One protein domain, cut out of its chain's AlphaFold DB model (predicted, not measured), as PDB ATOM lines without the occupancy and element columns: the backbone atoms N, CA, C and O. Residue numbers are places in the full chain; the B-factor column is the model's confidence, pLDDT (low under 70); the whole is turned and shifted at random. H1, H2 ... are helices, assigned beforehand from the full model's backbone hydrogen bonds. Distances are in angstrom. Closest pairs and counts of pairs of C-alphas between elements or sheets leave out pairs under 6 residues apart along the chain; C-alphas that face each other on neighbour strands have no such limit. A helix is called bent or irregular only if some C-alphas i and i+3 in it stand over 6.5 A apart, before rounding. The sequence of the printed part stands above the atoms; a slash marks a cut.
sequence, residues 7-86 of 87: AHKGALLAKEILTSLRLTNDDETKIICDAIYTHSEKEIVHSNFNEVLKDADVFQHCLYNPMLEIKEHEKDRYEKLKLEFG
ATOM      1  N   ALA A   7      22.808  51.834  21.139       95.25
ATOM      2  CA  ALA A   7      23.967  51.224  20.499       95.25
ATOM      3  C   ALA A   7      23.757  51.016  18.993       95.25
ATOM      4  O   ALA A   7      24.542  51.494  18.175       95.25
ATOM      5  N   HIS A   8      22.631  50.410  18.612       95.75
ATOM      6  CA  HIS A   8      22.274  50.170  17.213       95.75
ATOM      7  C   HIS A   8      22.124  51.477  16.417       95.75
ATOM      8  O   HIS A   8      22.705  51.631  15.342       95.75
ATOM      9  N   LYS A   9      21.382  52.451  16.960       96.06
ATOM     10  CA  LYS A   9      21.199  53.772  16.334       96.06
ATOM     11  C   LYS A   9      22.514  54.552  16.282       96.06
ATOM     12  O   LYS A   9      22.799  55.203  15.280       96.06
ATOM     13  N   GLY A  10      23.327  54.456  17.332       96.75
ATOM     14  CA  GLY A  10      24.651  55.066  17.409       96.75
ATOM     15  C   GLY A  10      25.595  54.535  16.335       96.75
ATOM     16  O   GLY A  10      26.272  55.326  15.689       96.75
ATOM     17  N   ALA A  11      25.586  53.226  16.075       97.81
ATOM     18  CA  ALA A  11      26.398  52.617  15.024       97.81
ATOM     19  C   ALA A  11      26.011  53.123  13.625       97.81
ATOM     20  O   ALA A  11      26.886  53.409  12.807       97.81
ATOM     21  N   LEU A  12      24.710  53.294  13.359       97.44
ATOM     22  CA  LEU A  12      24.228  53.867  12.096       97.44
ATOM     23  C   LEU A  12      24.706  55.314  11.911       97.44
ATOM     24  O   LEU A  12      25.265  55.641  10.866       97.44
ATOM     25  N   LEU A  13      24.558  56.154  12.939       97.94
ATOM     26  CA  LEU A  13      25.017  57.548  12.898       97.94
ATOM     27  C   LEU A  13      26.543  57.650  12.774       97.94
ATOM     28  O   LEU A  13      27.054  58.478  12.019       97.94
ATOM     29  N   ALA A  14      27.283  56.792  13.477       98.25
ATOM     30  CA  ALA A  14      28.737  56.737  13.380       98.25
ATOM     31  C   ALA A  14      29.181  56.407  11.952       98.25
ATOM     32  O   ALA A  14      30.060  57.083  11.419       98.25
ATOM     33  N   LYS A  15      28.529  55.438  11.297       98.38
ATOM     34  CA  LYS A  15      28.794  55.107   9.892       98.38
ATOM     35  C   LYS A  15      28.614  56.320   8.980       98.38
ATOM     36  O   LYS A  15      29.489  56.602   8.165       98.38
ATOM     37  N   GLU A  16      27.511  57.054   9.131       98.19
ATOM     38  CA  GLU A  16      27.240  58.259   8.334       98.19
ATOM     39  C   GLU A  16      28.339  59.317   8.504       98.19
ATOM     40  O   GLU A  16      28.831  59.867   7.514       98.19
ATOM     41  N   ILE A  17      28.779  59.570   9.739       98.50
ATOM     42  CA  ILE A  17      29.849  60.534  10.039       98.50
ATOM     43  C   ILE A  17      31.184  60.071   9.442       98.50
ATOM     44  O   ILE A  17      31.830  60.829   8.719       98.50
ATOM     45  N   LEU A  18      31.582  58.825   9.704       98.50
ATOM     46  CA  LEU A  18      32.852  58.259   9.241       98.50
ATOM     47  C   LEU A  18      32.963  58.289   7.712       98.50
ATOM     48  O   LEU A  18      33.981  58.730   7.171       98.50
ATOM     49  N   THR A  19      31.896  57.885   7.015       96.81
ATOM     50  CA  THR A  19      31.858  57.872   5.548       96.81
ATOM     51  C   THR A  19      31.773  59.283   4.959       96.81
ATOM     52  O   THR A  19      32.511  59.591   4.022       96.81
ATOM     53  N   SER A  20      30.914  60.162   5.491       97.88
ATOM     54  CA  SER A  20      30.745  61.524   4.946       97.88
ATOM     55  C   SER A  20      32.008  62.372   5.076       97.88
ATOM     56  O   SER A  20      32.345  63.121   4.158       97.88
ATOM     57  N   LEU A  21      32.743  62.198   6.176       98.25
ATOM     58  CA  LEU A  21      33.999  62.894   6.441       98.25
ATOM     59  C   LEU A  21      35.228  62.163   5.881       98.25
ATOM     60  O   LEU A  21      36.328  62.707   5.953       98.25
ATOM     61  N   ARG A  22      35.051  60.966   5.300       97.44
ATOM     62  CA  ARG A  22      36.129  60.115   4.757       97.44
ATOM     63  C   ARG A  22      37.255  59.871   5.773       97.44
ATOM     64  O   ARG A  22      38.431  59.964   5.432       97.44
ATOM     65  N   LEU A  23      36.884  59.598   7.026       98.25
ATOM     66  CA  LEU A  23      37.834  59.421   8.133       98.25
ATOM     67  C   LEU A  23      38.461  58.027   8.173       98.25
ATOM     68  O   LEU A  23      39.525  57.860   8.760       98.25
ATOM     69  N   THR A  24      37.796  57.044   7.573       98.00
ATOM     70  CA  THR A  24      38.156  55.627   7.635       98.00
ATOM     71  C   THR A  24      37.913  54.944   6.298       98.00
ATOM     72  O   THR A  24      37.098  55.399   5.489       98.00
ATOM     73  N   ASN A  25      38.601  53.827   6.071       98.12
ATOM     74  CA  ASN A  25      38.262  52.899   4.990       98.12
ATOM     75  C   ASN A  25      37.072  51.990   5.376       98.12
ATOM     76  O   ASN A  25      36.539  52.077   6.487       98.12
ATOM     77  N   ASP A  26      36.626  51.127   4.459       97.69
ATOM     78  CA  ASP A  26      35.456  50.262   4.674       97.69
ATOM     79  C   ASP A  26      35.648  49.269   5.835       97.69
ATOM     80  O   ASP A  26      34.726  49.069   6.632       97.69
ATOM     81  N   ASP A  27      36.846  48.693   5.969       98.06
ATOM     82  CA  ASP A  27      37.166  47.723   7.020       98.06
ATOM     83  C   ASP A  27      37.210  48.394   8.400       98.06
ATOM     84  O   ASP A  27      36.583  47.919   9.349       98.06
ATOM     85  N   GLU A  28      37.877  49.542   8.508       98.31
ATOM     86  CA  GLU A  28      37.922  50.360   9.728       98.31
ATOM     87  C   GLU A  28      36.522  50.836  10.137       98.31
ATOM     88  O   GLU A  28      36.143  50.738  11.305       98.31
ATOM     89  N   THR A  29      35.723  51.298   9.168       98.38
ATOM     90  CA  THR A  29      34.335  51.721   9.410       98.38
ATOM     91  C   THR A  29      33.520  50.569   9.981       98.38
ATOM     92  O   THR A  29      32.775  50.757  10.945       98.38
ATOM     93  N   LYS A  30      33.673  49.365   9.418       98.25
ATOM     94  CA  LYS A  30      32.988  48.166   9.902       98.25
ATOM     95  C   LYS A  30      33.394  47.829  11.334       98.25
ATOM     96  O   LYS A  30      32.506  47.590  12.144       98.25
ATOM     97  N   ILE A  31      34.691  47.855  11.652       98.50
ATOM     98  CA  ILE A  31      35.205  47.570  13.002       98.50
ATOM     99  C   ILE A  31      34.624  48.553  14.028       98.50
ATOM    100  O   ILE A  31      34.100  48.131  15.059       98.50
ATOM    101  N   ILE A  32      34.658  49.858  13.737       98.50
ATOM    102  CA  ILE A  32      34.136  50.884  14.651       98.50
ATOM    103  C   ILE A  32      32.622  50.735  14.831       98.50
ATOM    104  O   ILE A  32      32.125  50.767  15.957       98.50
ATOM    105  N   CYS A  33      31.879  50.553  13.737       98.44
ATOM    106  CA  CYS A  33      30.426  50.416  13.807       98.44
ATOM    107  C   CYS A  33      30.005  49.144  14.551       98.44
ATOM    108  O   CYS A  33      29.042  49.198  15.304       98.44
ATOM    109  N   ASP A  34      30.720  48.030  14.382       98.44
ATOM    110  CA  ASP A  34      30.449  46.771  15.086       98.44
ATOM    111  C   ASP A  34      30.694  46.892  16.599       98.44
ATOM    112  O   ASP A  34      29.862  46.477  17.413       98.44
ATOM    113  N   ALA A  35      31.781  47.562  16.993       98.56
ATOM    114  CA  ALA A  35      32.043  47.868  18.395       98.56
ATOM    115  C   ALA A  35      30.924  48.733  18.998       98.56
ATOM    116  O   ALA A  35      30.383  48.388  20.049       98.56
ATOM    117  N   ILE A  36      30.511  49.808  18.316       98.25
ATOM    118  CA  ILE A  36      29.399  50.660  18.774       98.25
ATOM    119  C   ILE A  36      28.076  49.888  18.770       98.25
ATOM    120  O   ILE A  36      27.260  50.087  19.658       98.25
ATOM    121  N   TYR A  37      27.834  48.994  17.820       97.75
ATOM    122  CA  TYR A  37      26.584  48.239  17.763       97.75
ATOM    123  C   TYR A  37      26.439  47.305  18.973       97.75
ATOM    124  O   TYR A  37      25.371  47.220  19.572       97.75
ATOM    125  N   THR A  38      27.537  46.660  19.371       96.81
ATOM    126  CA  THR A  38      27.544  45.586  20.378       96.81
ATOM    127  C   THR A  38      27.926  46.053  21.786       96.81
ATOM    128  O   THR A  38      27.841  45.270  22.731       96.81
ATOM    129  N   HIS A  39      28.336  47.315  21.990       96.19
ATOM    130  CA  HIS A  39      28.893  47.751  23.283       96.19
ATOM    131  C   HIS A  39      27.918  47.653  24.466       96.19
ATOM    132  O   HIS A  39      28.369  47.559  25.604       96.19
ATOM    133  N   SER A  40      26.602  47.654  24.239       94.38
ATOM    134  CA  SER A  40      25.612  47.449  25.308       94.38
ATOM    135  C   SER A  40      25.502  45.986  25.765       94.38
ATOM    136  O   SER A  40      24.994  45.717  26.850       94.38
ATOM    137  N   GLU A  41      26.002  45.034  24.977       94.06
ATOM    138  CA  GLU A  41      25.942  43.596  25.257       94.06
ATOM    139  C   GLU A  41      27.132  43.168  26.130       94.06
ATOM    140  O   GLU A  41      28.081  42.517  25.680       94.06
ATOM    141  N   LYS A  42      27.115  43.588  27.401       92.75
ATOM    142  CA  LYS A  42      28.238  43.390  28.338       92.75
ATOM    143  C   LYS A  42      28.516  41.924  28.673       92.75
ATOM    144  O   LYS A  42      29.663  41.588  28.969       92.75
ATOM    145  N   GLU A  43      27.495  41.078  28.584       91.81
ATOM    146  CA  GLU A  43      27.542  39.647  28.909       91.81
ATOM    147  C   GLU A  43      28.084  38.781  27.759       91.81
ATOM    148  O   GLU A  43      28.489  37.640  27.981       91.81
ATOM    149  N   ILE A  44      28.123  39.312  26.531       93.88
ATOM    150  CA  ILE A  44      28.550  38.574  25.337       93.88
ATOM    151  C   ILE A  44      29.943  39.041  24.927       93.88
ATOM    152  O   ILE A  44      30.147  40.221  24.639       93.88
ATOM    153  N   VAL A  45      30.892  38.113  24.829       95.06
ATOM    154  CA  VAL A  45      32.245  38.399  24.333       95.06
ATOM    155  C   VAL A  45      32.238  38.464  22.806       95.06
ATOM    156  O   VAL A  45      31.790  37.528  22.142       95.06
ATOM    157  N   HIS A  46      32.735  39.570  22.263       96.81
ATOM    158  CA  HIS A  46      32.848  39.845  20.832       96.81
ATOM    159  C   HIS A  46      34.322  39.915  20.395       96.81
ATOM    160  O   HIS A  46      35.206  39.355  21.043       96.81
ATOM    161  N   SER A  47      34.598  40.558  19.257       97.56
ATOM    162  CA  SER A  47      35.964  40.777  18.782       97.56
ATOM    163  C   SER A  47      36.771  41.637  19.764       97.56
ATOM    164  O   SER A  47      36.206  42.450  20.498       97.56
ATOM    165  N   ASN A  48      38.100  41.511  19.733       97.75
ATOM    166  CA  ASN A  48      38.991  42.230  20.649       97.75
ATOM    167  C   ASN A  48      38.737  43.749  20.668       97.75
ATOM    168  O   ASN A  48      38.772  44.358  21.730       97.75
ATOM    169  N   PHE A  49      38.454  44.367  19.516       98.00
ATOM    170  CA  PHE A  49      38.209  45.811  19.449       98.00
ATOM    171  C   PHE A  49      36.883  46.207  20.120       98.00
ATOM    172  O   PHE A  49      36.796  47.249  20.769       98.00
ATOM    173  N   ASN A  50      35.861  45.356  20.020       98.38
ATOM    174  CA  ASN A  50      34.566  45.575  20.665       98.38
ATOM    175  C   ASN A  50      34.708  45.517  22.186       98.38
ATOM    176  O   ASN A  50      34.105  46.323  22.894       98.38
ATOM    177  N   GLU A  51      35.511  44.577  22.686       97.88
ATOM    178  CA  GLU A  51      35.733  44.419  24.123       97.88
ATOM    179  C   GLU A  51      36.470  45.626  24.717       97.88
ATOM    180  O   GLU A  51      36.033  46.132  25.747       97.88
ATOM    181  N   VAL A  52      37.450  46.200  24.002       97.62
ATOM    182  CA  VAL A  52      38.104  47.459  24.413       97.62
ATOM    183  C   VAL A  52      37.083  48.584  24.624       97.62
ATOM    184  O   VAL A  52      37.144  49.293  25.630       97.62
ATOM    185  N   LEU A  53      36.116  48.747  23.712       98.19
ATOM    186  CA  LEU A  53      35.076  49.769  23.870       98.19
ATOM    187  C   LEU A  53      34.143  49.463  25.050       98.19
ATOM    188  O   LEU A  53      33.759  50.379  25.775       98.19
ATOM    189  N   LYS A  54      33.777  48.194  25.269       97.62
ATOM    190  CA  LYS A  54      32.929  47.801  26.406       97.62
ATOM    191  C   LYS A  54      33.593  48.080  27.740       97.62
ATOM    192  O   LYS A  54      32.907  48.550  28.647       97.62
ATOM    193  N   ASP A  55      34.880  47.780  27.843       97.00
ATOM    194  CA  ASP A  55      35.665  47.983  29.053       97.00
ATOM    195  C   ASP A  55      35.825  49.476  29.348       97.00
ATOM    196  O   ASP A  55      35.562  49.916  30.469       97.00
ATOM    197  N   ALA A  56      36.134  50.273  28.317       96.69
ATOM    198  CA  ALA A  56      36.177  51.729  28.421       96.69
ATOM    199  C   ALA A  56      34.825  52.322  28.860       96.69
ATOM    200  O   ALA A  56      34.793  53.209  29.711       96.69
ATOM    201  N   ASP A  57      33.713  51.817  28.322       95.81
ATOM    202  CA  ASP A  57      32.362  52.262  28.680       95.81
ATOM    203  C   ASP A  57      32.005  51.926  30.141       95.81
ATOM    204  O   ASP A  57      31.526  52.791  30.875       95.81
ATOM    205  N   VAL A  58      32.323  50.711  30.611       95.12
ATOM    206  CA  VAL A  58      32.109  50.322  32.020       95.12
ATOM    207  C   VAL A  58      32.955  51.172  32.966       95.12
ATOM    208  O   VAL A  58      32.442  51.669  33.973       95.12
ATOM    209  N   PHE A  59      34.232  51.388  32.649       94.56
ATOM    210  CA  PHE A  59      35.082  52.285  33.428       94.56
ATOM    211  C   PHE A  59      34.561  53.715  33.428       94.56
ATOM    212  O   PHE A  59      34.507  54.322  34.495       94.56
ATOM    213  N   GLN A  60      34.110  54.241  32.291       94.50
ATOM    214  CA  GLN A  60      33.517  55.571  32.250       94.50
ATOM    215  C   GLN A  60      32.281  55.657  33.154       94.50
ATOM    216  O   GLN A  60      32.172  56.615  33.917       94.50
ATOM    217  N   HIS A  61      31.385  54.665  33.134       91.94
ATOM    218  CA  HIS A  61      30.218  54.637  34.024       91.94
ATOM    219  C   HIS A  61      30.602  54.624  35.509       91.94
ATOM    220  O   HIS A  61      29.998  55.356  36.295       91.94
ATOM    221  N   CYS A  62      31.609  53.832  35.887       90.50
ATOM    222  CA  CYS A  62      32.008  53.663  37.287       90.50
ATOM    223  C   CYS A  62      32.879  54.819  37.812       90.50
ATOM    224  O   CYS A  62      32.766  55.205  38.974       90.50
ATOM    225  N   LEU A  63      33.751  55.381  36.970       90.38
ATOM    226  CA  LEU A  63      34.741  56.388  37.365       90.38
ATOM    227  C   LEU A  63      34.243  57.827  37.194       90.38
ATOM    228  O   LEU A  63      34.736  58.717  37.885       90.38
ATOM    229  N   TYR A  64      33.259  58.073  36.319       91.56
ATOM    230  CA  TYR A  64      32.659  59.403  36.152       91.56
ATOM    231  C   TYR A  64      32.068  59.935  37.464       91.56
ATOM    232  O   TYR A  64      32.219  61.115  37.783       91.56
ATOM    233  N   ASN A  65      31.389  59.070  38.222       89.75
ATOM    234  CA  ASN A  65      30.854  59.405  39.534       89.75
ATOM    235  C   ASN A  65      30.843  58.162  40.445       89.75
ATOM    236  O   ASN A  65      29.865  57.411  40.425       89.75
ATOM    237  N   PRO A  66      31.873  57.985  41.293       85.81
ATOM    238  CA  PRO A  66      32.001  56.823  42.179       85.81
ATOM    239  C   PRO A  66      30.899  56.681  43.239       85.81
ATOM    240  O   PRO A  66      30.860  55.677  43.943       85.81
ATOM    241  N   MET A  67      30.028  57.686  43.396       90.12
ATOM    242  CA  MET A  67      28.881  57.621  44.311       90.12
ATOM    243  C   MET A  67      27.672  56.903  43.701       90.12
ATOM    244  O   MET A  67      26.699  56.650  44.409       90.12
ATOM    245  N   LEU A  68      27.689  56.621  42.394       88.75
ATOM    246  CA  LEU A  68      26.625  55.873  41.732       88.75
ATOM    247  C   LEU A  68      26.812  54.371  41.945       88.75
ATOM    248  O   LEU A  68      27.929  53.857  41.932       88.75
ATOM    249  N   GLU A  69      25.697  53.663  42.095       90.69
ATOM    250  CA  GLU A  69      25.715  52.205  42.099       90.69
ATOM    251  C   GLU A  69      26.139  51.671  40.726       90.69
ATOM    252  O   GLU A  69      25.703  52.155  39.677       90.69
ATOM    253  N   ILE A  70      26.976  50.637  40.749       90.81
ATOM    254  CA  ILE A  70      27.388  49.918  39.546       90.81
ATOM    255  C   ILE A  70      26.187  49.114  39.051       90.81
ATOM    256  O   ILE A  70      25.553  48.390  39.823       90.81
ATOM    257  N   LYS A  71      25.869  49.219  37.759       90.38
ATOM    258  CA  LYS A  71      24.765  48.460  37.167       90.38
ATOM    259  C   LYS A  71      25.079  46.966  37.227       90.38
ATOM    260  O   LYS A  71      26.195  46.555  36.921       90.38
ATOM    261  N   GLU A  72      24.076  46.146  37.535       91.25
ATOM    262  CA  GLU A  72      24.287  44.708  37.765       91.25
ATOM    263  C   GLU A  72      24.975  44.002  36.583       91.25
ATOM    264  O   GLU A  72      25.946  43.280  36.775       91.25
ATOM    265  N   HIS A  73      24.561  44.302  35.348       89.19
ATOM    266  CA  HIS A  73      25.141  43.720  34.128       89.19
ATOM    267  C   HIS A  73      26.575  44.201  33.802       89.19
ATOM    268  O   HIS A  73      27.200  43.689  32.875       89.19
ATOM    269  N   GLU A  74      27.108  45.194  34.525       93.19
ATOM    270  CA  GLU A  74      28.478  45.711  34.364       93.19
ATOM    271  C   GLU A  74      29.426  45.205  35.460       93.19
ATOM    272  O   GLU A  74      30.645  45.240  35.286       93.19
ATOM    273  N   LYS A  75      28.879  44.708  36.574       93.69
ATOM    274  CA  LYS A  75      29.613  44.397  37.806       93.69
ATOM    275  C   LYS A  75      30.740  43.388  37.597       93.69
ATOM    276  O   LYS A  75      31.881  43.668  37.952       93.69
ATOM    277  N   ASP A  76      30.450  42.258  36.957       94.44
ATOM    278  CA  ASP A  76      31.448  41.209  36.709       94.44
ATOM    279  C   ASP A  76      32.606  41.699  35.836       94.44
ATOM    280  O   ASP A  76      33.762  41.326  36.046       94.44
ATOM    281  N   ARG A  77      32.304  42.543  34.843       95.50
ATOM    282  CA  ARG A  77      33.315  43.146  33.972       95.50
ATOM    283  C   ARG A  77      34.153  44.158  34.746       95.50
ATOM    284  O   ARG A  77      35.375  44.115  34.659       95.50
ATOM    285  N   TYR A  78      33.519  45.004  35.554       95.25
ATOM    286  CA  TYR A  78      34.215  45.985  36.383       95.25
ATOM    287  C   TYR A  78      35.187  45.338  37.383       95.25
ATOM    288  O   TYR A  78      36.325  45.788  37.503       95.25
ATOM    289  N   GLU A  79      34.790  44.255  38.058       95.12
ATOM    290  CA  GLU A  79      35.676  43.530  38.983       95.12
ATOM    291  C   GLU A  79      36.901  42.932  38.276       95.12
ATOM    292  O   GLU A  79      38.016  43.021  38.794       95.12
ATOM    293  N   LYS A  80      36.726  42.374  37.069       95.25
ATOM    294  CA  LYS A  80      37.847  41.869  36.257       95.25
ATOM    295  C   LYS A  80      38.804  42.986  35.863       95.25
ATOM    296  O   LYS A  80      40.012  42.809  35.984       95.25
ATOM    297  N   LEU A  81      38.266  44.130  35.447       95.44
ATOM    298  CA  LEU A  81      39.076  45.280  35.068       95.44
ATOM    299  C   LEU A  81      39.860  45.834  36.264       95.44
ATOM    300  O   LEU A  81      41.057  46.070  36.151       95.44
ATOM    301  N   LYS A  82      39.247  45.975  37.442       94.62
ATOM    302  CA  LYS A  82      39.985  46.363  38.657       94.62
ATOM    303  C   LYS A  82      41.157  45.424  38.948       94.62
ATOM    304  O   LYS A  82      42.264  45.893  39.197       94.62
ATOM    305  N   LEU A  83      40.933  44.110  38.850       96.62
ATOM    306  CA  LEU A  83      41.985  43.113  39.049       96.62
ATOM    307  C   LEU A  83      43.114  43.242  38.013       96.62
ATOM    308  O   LEU A  83      44.282  43.173  38.385       96.62
ATOM    309  N   GLU A  84      42.774  43.433  36.737       96.12
ATOM    310  CA  GLU A  84      43.744  43.600  35.647       96.12
ATOM    311  C   GLU A  84      44.605  44.859  35.822       96.12
ATOM    312  O   GLU A  84      45.824  44.808  35.652       96.12
ATOM    313  N   PHE A  85      43.982  45.977  36.201       93.88
ATOM    314  CA  PHE A  85      44.651  47.271  36.358       93.88
ATOM    315  C   PHE A  85      45.250  47.499  37.759       93.88
ATOM    316  O   PHE A  85      45.955  48.489  37.961       93.88
ATOM    317  N   GLY A  86      45.014  46.596  38.715       93.81
ATOM    318  CA  GLY A  86      45.545  46.675  40.080       93.81
ATOM    319  C   GLY A  86      44.913  47.775  40.943       93.81
ATOM    320  O   GLY A  86      45.625  48.393  41.739       93.81
TER     321      GLY A  86
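This is residues 7 to 86 of the 87 residues of an uncharacterized protein of Firmicutes bacterium ADurb.Bin419 (UniProt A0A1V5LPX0). Four helices follow one another in an elongated row of contacts: a helical hairpin of H1 and H2 makes one end, the longest helix H3 runs on from the side of H2 toward the other end, and H4 packs crosswise on H3 there. Residues 63 to 68, the last two residues of H3 and the turn after it, stick out. The printed part has 80 residues with four named helices, in the order H1, H2, H3, H4, and no named strand; the class is all helix. It is only just loose, close to compact, with a radius of gyration of the C-alphas of 14.2 A, and it spans 39 by 23 by 20 A.

The longest helix, H3, is residues 48 to 64. It touches H2, residues 26 to 38, with its residues 49 to 53 alone; the closest C-alphas, those of Ala 35 and Asn 50, are 4.1 A apart. These two stand at a steep tilt of 47 degrees and run the same way. H3 also touches H4, residues 72 to 85, with its residues 55 to 59 alone, and the closest C-alphas, those of Val 58 and Glu 74, are 6.3 A apart. Their lines are about perpendicular, at 81 degrees. H2 also touches H1, residues 7 to 20, with 20 pairs of C-alphas within 8 A. The closest are those of Ala 11 and Cys 33, 4.7 A apart. H1 and H2 form a helical hairpin at a shallow tilt of 21 degrees, running opposite ways. H1 is apart from H3 and from H4, and H2 is apart from H4. In H1, H2 and H3 every O i to N i+4 pair is within hydrogen-bond range; in H4 it is 8 of 10.

H3 measures 24.0 A from C-alpha 48 at (38.991, 42.230, 20.649) to C-alpha 64. H4 measures 20.6 A and ends at C-alpha 85, at (44.651, 47.271, 36.358). H4 is irregular: C-alphas 73 and 76 are 7.3 A apart, and its line is a rough one. H1 begins at C-alpha 7, at (23.967, 51.224, 20.499), and measures 19.8 A; H2 measures 18.2 A.

The C-alphas farthest apart are those of Ser 20 and Gly 86, at 40.9 A. The printed part has no cut. The link from H1 to H2 is tight, with 5 residues; the links from H2 to H3 and from H3 to H4 are short, with 9 and 7 residues. The mean pLDDT of the printed part is 95.6, and no printed residue is under 70.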